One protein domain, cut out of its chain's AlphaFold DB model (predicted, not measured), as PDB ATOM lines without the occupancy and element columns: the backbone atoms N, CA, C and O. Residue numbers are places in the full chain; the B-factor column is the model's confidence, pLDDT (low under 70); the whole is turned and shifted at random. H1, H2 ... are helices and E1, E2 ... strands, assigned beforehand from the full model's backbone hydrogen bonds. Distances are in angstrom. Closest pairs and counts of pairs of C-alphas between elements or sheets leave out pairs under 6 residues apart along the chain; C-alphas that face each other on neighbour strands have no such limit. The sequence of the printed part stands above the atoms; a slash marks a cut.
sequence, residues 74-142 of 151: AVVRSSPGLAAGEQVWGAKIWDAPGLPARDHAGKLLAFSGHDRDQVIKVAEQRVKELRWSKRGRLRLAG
ATOM      1  N   ALA A  74     -12.391   7.574 -34.513       81.44
ATOM      2  CA  ALA A  74     -11.781   7.239 -33.232       81.44
ATOM      3  C   ALA A  74     -12.604   7.822 -32.082       81.44
ATOM      4  O   ALA A  74     -13.095   8.943 -32.170       81.44
ATOM      5  N   VAL A  75     -12.728   7.058 -30.999       83.00
ATOM      6  CA  VAL A  75     -13.293   7.519 -29.727       83.00
ATOM      7  C   VAL A  75     -12.175   7.502 -28.699       83.00
ATOM      8  O   VAL A  75     -11.584   6.445 -28.460       83.00
ATOM      9  N   VAL A  76     -11.888   8.658 -28.103       81.38
ATOM     10  CA  VAL A  76     -10.887   8.806 -27.041       81.38
ATOM     11  C   VAL A  76     -11.610   9.050 -25.724       81.38
ATOM     12  O   VAL A  76     -12.463   9.922 -25.632       81.38
ATOM     13  N   ARG A  77     -11.267   8.266 -24.701       80.38
ATOM     14  CA  ARG A  77     -11.862   8.353 -23.365       80.38
ATOM     15  C   ARG A  77     -10.785   8.438 -22.300       80.38
ATOM     16  O   ARG A  77      -9.756   7.771 -22.405       80.38
ATOM     17  N   SER A  78     -11.054   9.185 -21.240       85.50
ATOM     18  CA  SER A  78     -10.265   9.085 -20.018       85.50
ATOM     19  C   SER A  78     -10.683   7.853 -19.215       85.50
ATOM     20  O   SER A  78     -11.817   7.370 -19.277       85.50
ATOM     21  N   SER A  79      -9.741   7.277 -18.486       78.69
ATOM     22  CA  SER A  79      -9.952   6.159 -17.576       78.69
ATOM     23  C   SER A  79      -8.991   6.299 -16.395       78.69
ATOM     24  O   SER A  79      -7.883   6.810 -16.566       78.69
ATOM     25  N   PRO A  80      -9.400   5.890 -15.186       82.50
ATOM     26  CA  PRO A  80      -8.491   5.875 -14.049       82.50
ATOM     27  C   PRO A  80      -7.359   4.871 -14.300       82.50
ATOM     28  O   PRO A  80      -7.612   3.770 -14.796       82.50
ATOM     29  N   GLY A  81      -6.133   5.267 -13.961       79.88
ATOM     30  CA  GLY A  81      -4.957   4.403 -13.981       79.88
ATOM     31  C   GLY A  81      -4.918   3.422 -12.807       79.88
ATOM     32  O   GLY A  81      -5.883   3.288 -12.045       79.88
ATOM     33  N   LEU A  82      -3.798   2.711 -12.680       81.12
ATOM     34  CA  LEU A  82      -3.591   1.731 -11.612       81.12
ATOM     35  C   LEU A  82      -3.160   2.412 -10.308       81.12
ATOM     36  O   LEU A  82      -3.548   1.965  -9.229       81.12
ATOM     37  N   ALA A  83      -2.388   3.496 -10.402       79.00
ATOM     38  CA  ALA A  83      -1.958   4.275  -9.251       79.00
ATOM     39  C   ALA A  83      -3.001   5.324  -8.829       79.00
ATOM     40  O   ALA A  83      -3.825   5.802  -9.612       79.00
ATOM     41  N   ALA A  84      -2.968   5.700  -7.548       73.12
ATOM     42  CA  ALA A  84      -3.848   6.730  -7.010       73.12
ATOM     43  C   ALA A  84      -3.574   8.084  -7.690       73.12
ATOM     44  O   ALA A  84      -2.441   8.551  -7.718       73.12
ATOM     45  N   GLY A  85      -4.625   8.707  -8.233       78.12
ATOM     46  CA  GLY A  85      -4.526   9.977  -8.962       78.12
ATOM     47  C   GLY A  85      -4.051   9.849 -10.413       78.12
ATOM     48  O   GLY A  85      -4.011  10.849 -11.122       78.12
ATOM     49  N   GLU A  86      -3.732   8.641 -10.879       75.94
ATOM     50  CA  GLU A  86      -3.300   8.414 -12.254       75.94
ATOM     51  C   GLU A  86      -4.484   8.486 -13.228       75.94
ATOM     52  O   GLU A  86      -5.542   7.884 -13.010       75.94
ATOM     53  N   GLN A  87      -4.281   9.190 -14.341       81.75
ATOM     54  CA  GLN A  87      -5.226   9.271 -15.447       81.75
ATOM     55  C   GLN A  87      -4.586   8.693 -16.710       81.75
ATOM     56  O   GLN A  87      -3.451   9.010 -17.057       81.75
ATOM     57  N   VAL A  88      -5.338   7.841 -17.400       86.88
ATOM     58  CA  VAL A  88      -4.932   7.212 -18.656       86.88
ATOM     59  C   VAL A  88      -5.974   7.537 -19.715       86.88
ATOM     60  O   VAL A  88      -7.178   7.520 -19.460       86.88
ATOM     61  N   TRP A  89      -5.519   7.820 -20.925       85.19
ATOM     62  CA  TRP A  89      -6.353   8.074 -22.088       85.19
ATOM     63  C   TRP A  89      -6.339   6.848 -22.984       85.19
ATOM     64  O   TRP A  89      -5.277   6.348 -23.342       85.19
ATOM     65  N   GLY A  90      -7.513   6.335 -23.332       87.62
ATOM     66  CA  GLY A  90      -7.680   5.198 -24.227       87.62
ATOM     67  C   GLY A  90      -8.366   5.619 -25.517       87.62
ATOM     68  O   GLY A  90      -9.415   6.254 -25.466       87.62
ATOM     69  N   ALA A  91      -7.818   5.218 -26.658       87.81
ATOM     70  CA  ALA A  91      -8.425   5.386 -27.970       87.81
ATOM     71  C   ALA A  91      -8.934   4.040 -28.497       87.81
ATOM     72  O   ALA A  91      -8.233   3.028 -28.432       87.81
ATOM     73  N   LYS A  92     -10.142   4.031 -29.065       88.81
ATOM     74  CA  LYS A  92     -10.697   2.897 -29.811       88.81
ATOM     75  C   LYS A  92     -11.144   3.361 -31.188       88.81
ATOM     76  O   LYS A  92     -11.919   4.311 -31.292       88.81
ATOM     77  N   ILE A  93     -10.681   2.671 -32.225       86.06
ATOM     78  CA  ILE A  93     -11.014   2.995 -33.611       86.06
ATOM     79  C   ILE A  93     -12.136   2.085 -34.106       86.06
ATOM     80  O   ILE A  93     -12.175   0.883 -33.837       86.06
ATOM     81  N   TRP A  94     -13.059   2.686 -34.838       81.56
ATOM     82  CA  TRP A  94     -14.239   2.069 -35.403       81.56
ATOM     83  C   TRP A  94     -14.240   2.276 -36.905       81.56
ATOM     84  O   TRP A  94     -13.914   3.348 -37.410       81.56
ATOM     85  N   ASP A  95     -14.594   1.218 -37.603       79.94
ATOM     86  CA  ASP A  95     -14.512   1.134 -39.048       79.94
ATOM     87  C   ASP A  95     -15.850   1.435 -39.729       79.94
ATOM     88  O   ASP A  95     -15.892   2.009 -40.810       79.94
ATOM     89  N   ALA A  96     -16.940   1.085 -39.051       72.56
ATOM     90  CA  ALA A  96     -18.313   1.414 -39.399       72.56
ATOM     91  C   ALA A  96     -19.148   1.461 -38.098       72.56
ATOM     92  O   ALA A  96     -18.649   1.039 -37.042       72.56
ATOM     93  N   PRO A  97     -20.413   1.919 -38.134       70.56
ATOM     94  CA  PRO A  97     -21.297   1.852 -36.975       70.56
ATOM     95  C   PRO A  97     -21.374   0.422 -36.427       70.56
ATOM     96  O   PRO A  97     -21.666  -0.522 -37.156       70.56
ATOM     97  N   GLY A  98     -21.062   0.242 -35.141       70.56
ATOM     98  CA  GLY A  98     -21.073  -1.073 -34.486       70.56
ATOM     99  C   GLY A  98     -19.919  -2.015 -34.861       70.56
ATOM    100  O   GLY A  98     -19.768  -3.053 -34.218       70.56
ATOM    101  N   LEU A  99     -19.057  -1.654 -35.821       76.25
ATOM    102  CA  LEU A  99     -17.940  -2.485 -36.271       76.25
ATOM    103  C   LEU A  99     -16.594  -1.890 -35.824       76.25
ATOM    104  O   LEU A  99     -16.138  -0.889 -36.386       76.25
ATOM    105  N   PRO A 100     -15.920  -2.472 -34.817       81.56
ATOM    106  CA  PRO A 100     -14.621  -1.972 -34.395       81.56
ATOM    107  C   PRO A 100     -13.554  -2.288 -35.446       81.56
ATOM    108  O   PRO A 100     -13.527  -3.385 -36.011       81.56
ATOM    109  N   ALA A 101     -12.645  -1.340 -35.670       84.25
ATOM    110  CA  ALA A 101     -11.549  -1.531 -36.605       84.25
ATOM    111  C   ALA A 101     -10.574  -2.590 -36.077       84.25
ATOM    112  O   ALA A 101     -10.296  -2.670 -34.873       84.25
ATOM    113  N   ARG A 102     -10.050  -3.406 -36.993       82.38
ATOM    114  CA  ARG A 102      -9.085  -4.465 -36.697       82.38
ATOM    115  C   ARG A 102      -7.849  -4.330 -37.576       82.38
ATOM    116  O   ARG A 102      -7.943  -3.841 -38.701       82.38
ATOM    117  N   ASP A 103      -6.711  -4.757 -37.050       81.50
ATOM    118  CA  ASP A 103      -5.473  -4.885 -37.810       81.50
ATOM    119  C   ASP A 103      -5.498  -6.123 -38.731       81.50
ATOM    120  O   ASP A 103      -6.460  -6.897 -38.756       81.50
ATOM    121  N   HIS A 104      -4.426  -6.319 -39.499       74.25
ATOM    122  CA  HIS A 104      -4.275  -7.469 -40.397       74.25
ATOM    123  C   HIS A 104      -4.252  -8.822 -39.668       74.25
ATOM    124  O   HIS A 104      -4.597  -9.837 -40.264       74.25
ATOM    125  N   ALA A 105      -3.881  -8.836 -38.384       74.12
ATOM    126  CA  ALA A 105      -3.906 -10.017 -37.528       74.12
ATOM    127  C   ALA A 105      -5.283 -10.233 -36.862       74.12
ATOM    128  O   ALA A 105      -5.442 -11.141 -36.045       74.12
ATOM    129  N   GLY A 106      -6.281  -9.399 -37.177       73.69
ATOM    130  CA  GLY A 106      -7.630  -9.474 -36.626       73.69
ATOM    131  C   GLY A 106      -7.774  -8.912 -35.207       73.69
ATOM    132  O   GLY A 106      -8.849  -9.054 -34.613       73.69
ATOM    133  N   LYS A 107      -6.746  -8.265 -34.647       80.94
ATOM    134  CA  LYS A 107      -6.790  -7.632 -33.320       80.94
ATOM    135  C   LYS A 107      -7.438  -6.258 -33.399       80.94
ATOM    136  O   LYS A 107      -7.335  -5.566 -34.404       80.94
ATOM    137  N   LEU A 108      -8.109  -5.850 -32.324       84.19
ATOM    138  CA  LEU A 108      -8.767  -4.546 -32.247       84.19
ATOM    139  C   LEU A 108      -7.742  -3.411 -32.289       84.19
ATOM    140  O   LEU A 108      -6.766  -3.423 -31.539       84.19
ATOM    141  N   LEU A 109      -8.011  -2.388 -33.099       84.75
ATOM    142  CA  LEU A 109      -7.240  -1.150 -33.097       84.75
ATOM    143  C   LEU A 109      -7.679  -0.271 -31.923       84.75
ATOM    144  O   LEU A 109      -8.495   0.645 -32.054       84.75
ATOM    145  N   ALA A 110      -7.132  -0.591 -30.755       87.94
ATOM    146  CA  ALA A 110      -7.271   0.173 -29.526       87.94
ATOM    147  C   ALA A 110      -5.909   0.316 -28.839       87.94
ATOM    148  O   ALA A 110      -5.072  -0.583 -28.918       87.94
ATOM    149  N   PHE A 111      -5.675   1.450 -28.188       89.94
ATOM    150  CA  PHE A 111      -4.431   1.725 -27.468       89.94
ATOM    151  C   PHE A 111      -4.670   2.744 -26.354       89.94
ATOM    152  O   PHE A 111      -5.718   3.387 -26.309       89.94
ATOM    153  N   SER A 112      -3.702   2.884 -25.453       91.00
ATOM    154  CA  SER A 112      -3.768   3.822 -24.335       91.00
ATOM    155  C   SER A 112      -2.447   4.556 -24.122       91.00
ATOM    156  O   SER A 112      -1.395   4.046 -24.497       91.00
ATOM    157  N   GLY A 113      -2.506   5.730 -23.496       88.81
ATOM    158  CA  GLY A 113      -1.349   6.545 -23.128       88.81
ATOM    159  C   GLY A 113      -1.664   7.509 -21.984       88.81
ATOM    160  O   GLY A 113      -2.823   7.667 -21.602       88.81
ATOM    161  N   HIS A 114      -0.636   8.141 -21.421       87.69
ATOM    162  CA  HIS A 114      -0.791   9.092 -20.310       87.69
ATOM    163  C   HIS A 114      -1.038  10.531 -20.786       87.69
ATOM    164  O   HIS A 114      -1.681  11.304 -20.081       87.69
ATOM    165  N   ASP A 115      -0.586  10.875 -21.995       88.38
ATOM    166  CA  ASP A 115      -0.828  12.178 -22.616       88.38
ATOM    167  C   ASP A 115      -2.037  12.116 -23.562       88.38
ATOM    168  O   ASP A 115      -2.065  11.338 -24.522       88.38
ATOM    169  N   ARG A 116      -3.038  12.959 -23.291       82.31
ATOM    170  CA  ARG A 116      -4.254  13.087 -24.098       82.31
ATOM    171  C   ARG A 116      -3.923  13.454 -25.535       82.31
ATOM    172  O   ARG A 116      -4.390  12.786 -26.453       82.31
ATOM    173  N   ASP A 117      -3.142  14.507 -25.739       83.19
ATOM    174  CA  ASP A 117      -2.978  15.102 -27.064       83.19
ATOM    175  C   ASP A 117      -2.128  14.197 -27.956       83.19
ATOM    176  O   ASP A 117      -2.373  14.080 -29.158       83.19
ATOM    177  N   GLN A 118      -1.186  13.467 -27.358       87.31
ATOM    178  CA  GLN A 118      -0.476  12.395 -28.042       87.31
ATOM    179  C   GLN A 118      -1.425  11.264 -28.466       87.31
ATOM    180  O   GLN A 118      -1.368  10.821 -29.615       87.31
ATOM    181  N   VAL A 119      -2.317  10.807 -27.577       85.31
ATOM    182  CA  VAL A 119      -3.300   9.757 -27.905       85.31
ATOM    183  C   VAL A 119      -4.219  10.195 -29.044       85.31
ATOM    184  O   VAL A 119      -4.488   9.398 -29.945       85.31
ATOM    185  N   ILE A 120      -4.641  11.458 -29.047       82.88
ATOM    186  CA  ILE A 120      -5.450  12.052 -30.113       82.88
ATOM    187  C   ILE A 120      -4.695  12.045 -31.443       82.88
ATOM    188  O   ILE A 120      -5.181  11.461 -32.409       82.88
ATOM    189  N   LYS A 121      -3.477  12.595 -31.487       85.12
ATOM    190  CA  LYS A 121      -2.663  12.649 -32.715       85.12
ATOM    191  C   LYS A 121      -2.424  11.264 -33.316       85.12
ATOM    192  O   LYS A 121      -2.542  11.073 -34.526       85.12
ATOM    193  N   VAL A 122      -2.127  10.269 -32.476       87.31
ATOM    194  CA  VAL A 122      -1.941   8.882 -32.931       87.31
ATOM    195  C   VAL A 122      -3.256   8.290 -33.446       87.31
ATOM    196  O   VAL A 122      -3.259   7.565 -34.443       87.31
ATOM    197  N   ALA A 123      -4.383   8.588 -32.795       86.31
ATOM    198  CA  ALA A 123      -5.692   8.104 -33.223       86.31
ATOM    199  C   ALA A 123      -6.078   8.692 -34.586       86.31
ATOM    200  O   ALA A 123      -6.505   7.950 -35.469       86.31
ATOM    201  N   GLU A 124      -5.856   9.992 -34.779       82.69
ATOM    202  CA  GLU A 124      -6.068  10.688 -36.048       82.69
ATOM    203  C   GLU A 124      -5.229  10.088 -37.173       82.69
ATOM    204  O   GLU A 124      -5.752   9.806 -38.254       82.69
ATOM    205  N   GLN A 125      -3.939   9.848 -36.924       86.31
ATOM    206  CA  GLN A 125      -3.056   9.239 -37.913       86.31
ATOM    207  C   GLN A 125      -3.573   7.859 -38.342       86.31
ATOM    208  O   GLN A 125      -3.719   7.596 -39.536       86.31
ATOM    209  N   ARG A 126      -3.942   7.003 -37.384       85.56
ATOM    210  CA  ARG A 126      -4.465   5.660 -37.682       85.56
ATOM    211  C   ARG A 126      -5.811   5.692 -38.405       85.56
ATOM    212  O   ARG A 126      -6.050   4.865 -39.283       85.56
ATOM    213  N   VAL A 127      -6.693   6.635 -38.067       83.31
ATOM    214  CA  VAL A 127      -7.963   6.852 -38.782       83.31
ATOM    215  C   VAL A 127      -7.698   7.260 -40.233       83.31
ATOM    216  O   VAL A 127      -8.320   6.704 -41.142       83.31
ATOM    217  N   LYS A 128      -6.741   8.167 -40.474       79.62
ATOM    218  CA  LYS A 128      -6.320   8.557 -41.829       79.62
ATOM    219  C   LYS A 128      -5.774   7.353 -42.603       79.62
ATOM    220  O   LYS A 128      -6.239   7.086 -43.707       79.62
ATOM    221  N   GLU A 129      -4.863   6.583 -42.019       81.44
ATOM    222  CA  GLU A 129      -4.296   5.373 -42.638       81.44
ATOM    223  C   GLU A 129      -5.378   4.333 -42.990       81.44
ATOM    224  O   GLU A 129      -5.410   3.798 -44.103       81.44
ATOM    225  N   LEU A 130      -6.327   4.084 -42.082       78.44
ATOM    226  CA  LEU A 130      -7.477   3.208 -42.331       78.44
ATOM    227  C   LEU A 130      -8.348   3.715 -43.483       78.44
ATOM    228  O   LEU A 130      -8.745   2.929 -44.345       78.44
ATOM    229  N   ARG A 131      -8.611   5.023 -43.536       74.56
ATOM    230  CA  ARG A 131      -9.394   5.637 -44.613       74.56
ATOM    231  C   ARG A 131      -8.737   5.404 -45.974       74.56
ATOM    232  O   ARG A 131      -9.427   5.012 -46.913       74.56
ATOM    233  N   TRP A 132      -7.421   5.581 -46.083       67.06
ATOM    234  CA  TRP A 132      -6.689   5.375 -47.338       67.06
ATOM    235  C   TRP A 132      -6.533   3.898 -47.707       67.06
ATOM    236  O   TRP A 132      -6.724   3.540 -48.869       67.06
ATOM    237  N   SER A 133      -6.290   3.016 -46.735       69.69
ATOM    238  CA  SER A 133      -6.204   1.571 -46.990       69.69
ATOM    239  C   SER A 133      -7.537   0.964 -47.449       69.69
ATOM    240  O   SER A 133      -7.548   0.054 -48.278       69.69
ATOM    241  N   LYS A 134      -8.677   1.483 -46.972       63.28
ATOM    242  CA  LYS A 134     -10.015   1.016 -47.372       63.28
ATOM    243  C   LYS A 134     -10.578   1.704 -48.605       63.28
ATOM    244  O   LYS A 134     -11.158   1.011 -49.436       63.28
ATOM    245  N   ARG A 135     -10.353   3.011 -48.797       53.22
ATOM    246  CA  ARG A 135     -10.618   3.666 -50.095       53.22
ATOM    247  C   ARG A 135      -9.778   3.028 -51.205       53.22
ATOM    248  O   ARG A 135     -10.288   2.866 -52.305       53.22
ATOM    249  N   GLY A 136      -8.549   2.589 -50.917       46.56
ATOM    250  CA  GLY A 136      -7.743   1.778 -51.838       46.56
ATOM    251  C   GLY A 136      -8.418   0.453 -52.207       46.56
ATOM    252  O   GLY A 136      -8.511   0.134 -53.387       46.56
ATOM    253  N   ARG A 137      -8.979  -0.277 -51.231       51.28
ATOM    254  CA  ARG A 137      -9.759  -1.503 -51.497       51.28
ATOM    255  C   ARG A 137     -11.045  -1.244 -52.276       51.28
ATOM    256  O   ARG A 137     -11.347  -2.028 -53.157       51.28
ATOM    257  N   LEU A 138     -11.782  -0.172 -51.989       50.28
ATOM    258  CA  LEU A 138     -13.005   0.170 -52.730       50.28
ATOM    259  C   LEU A 138     -12.707   0.649 -54.159       50.28
ATOM    260  O   LEU A 138     -13.459   0.322 -55.067       50.28
ATOM    261  N   ARG A 139     -11.589   1.357 -54.384       47.88
ATOM    262  CA  ARG A 139     -11.115   1.713 -55.734       47.88
ATOM    263  C   ARG A 139     -10.644   0.494 -56.532       47.88
ATOM    264  O   ARG A 139     -10.852   0.463 -57.735       47.88
ATOM    265  N   LEU A 140     -10.029  -0.496 -55.879       43.91
ATOM    266  CA  LEU A 140      -9.552  -1.737 -56.514       43.91
ATOM    267  C   LEU A 140     -10.634  -2.824 -56.636       43.91
ATOM    268  O   LEU A 140     -10.517  -3.704 -57.479       43.91
ATOM    269  N   ALA A 141     -11.687  -2.772 -55.814       44.47
ATOM    270  CA  ALA A 141     -12.883  -3.609 -55.942       44.47
ATOM    271  C   ALA A 141     -13.848  -3.099 -57.029       44.47
ATOM    272  O   ALA A 141     -14.866  -3.736 -57.290       44.47
ATOM    273  N   GLY A 142     -13.517  -1.981 -57.686       41.03
ATOM    274  CA  GLY A 142     -14.000  -1.680 -59.026       41.03
ATOM    275  C   GLY A 142     -13.284  -2.582 -60.027       41.03
ATOM    276  O   GLY A 142     -12.197  -2.261 -60.500       41.03
TER     277      GLY A 142
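Overview. This is residues 74 to 142 of the 151 residues of an uncharacterized protein of Arthrobacter sp. YC-RL1 (UniProt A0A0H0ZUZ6). A small sheet of three strands, E1, E2 and E3, has one long helix, H1, over one face, running along the strands, and residues 135 to 142 stick out as a free tail. The 69 printed residues follow the order E1, E2, E3, H1; the sheet order is E1 - E2 - E3, all antiparallel, and the class is mixed, helices and strands. The whole is loose, with a radius of gyration of the C-alphas of 14.3 A, and spans 53 by 21 by 20 A.

Arrangement. E1, residues 74 to 80, and E2, residues 87 to 96, form a hairpin, with N 77 and O 90 within hydrogen-bond range at 2.8 A. E2 and E3, residues 110 to 113, form a second hairpin, with N 91 and O 111 at 2.8 A. The three strands make a meander, each strand the antiparallel neighbour of the one before. H1, residues 116 to 140, is on the sheet at a height of 8.4 A, giving two layers, a helix on one face of a sheet. It lies over E2, at 13 degrees on the local plane; their closest C-alphas, of Trp 89 and Arg 116, are 5.8 A apart. In H1 every O i to N i+4 pair is within hydrogen-bond range.

Along the chain. E1 begins at C-alpha 74 (-11.781, 7.239, -33.232) and is 19.5 A long. E2 measures 28.4 A, E3 10.8 A and H1 36.0 A, ending at C-alpha 140 (-9.552, -1.737, -56.514).

Size, cuts and confidence. The C-alphas farthest apart, of Ala 84 and Gly 142, are 53.7 A apart. The printed part has no cut. E2 to E3 is a long link of 13 residues. Residues 132 to 142 have pLDDT under 70.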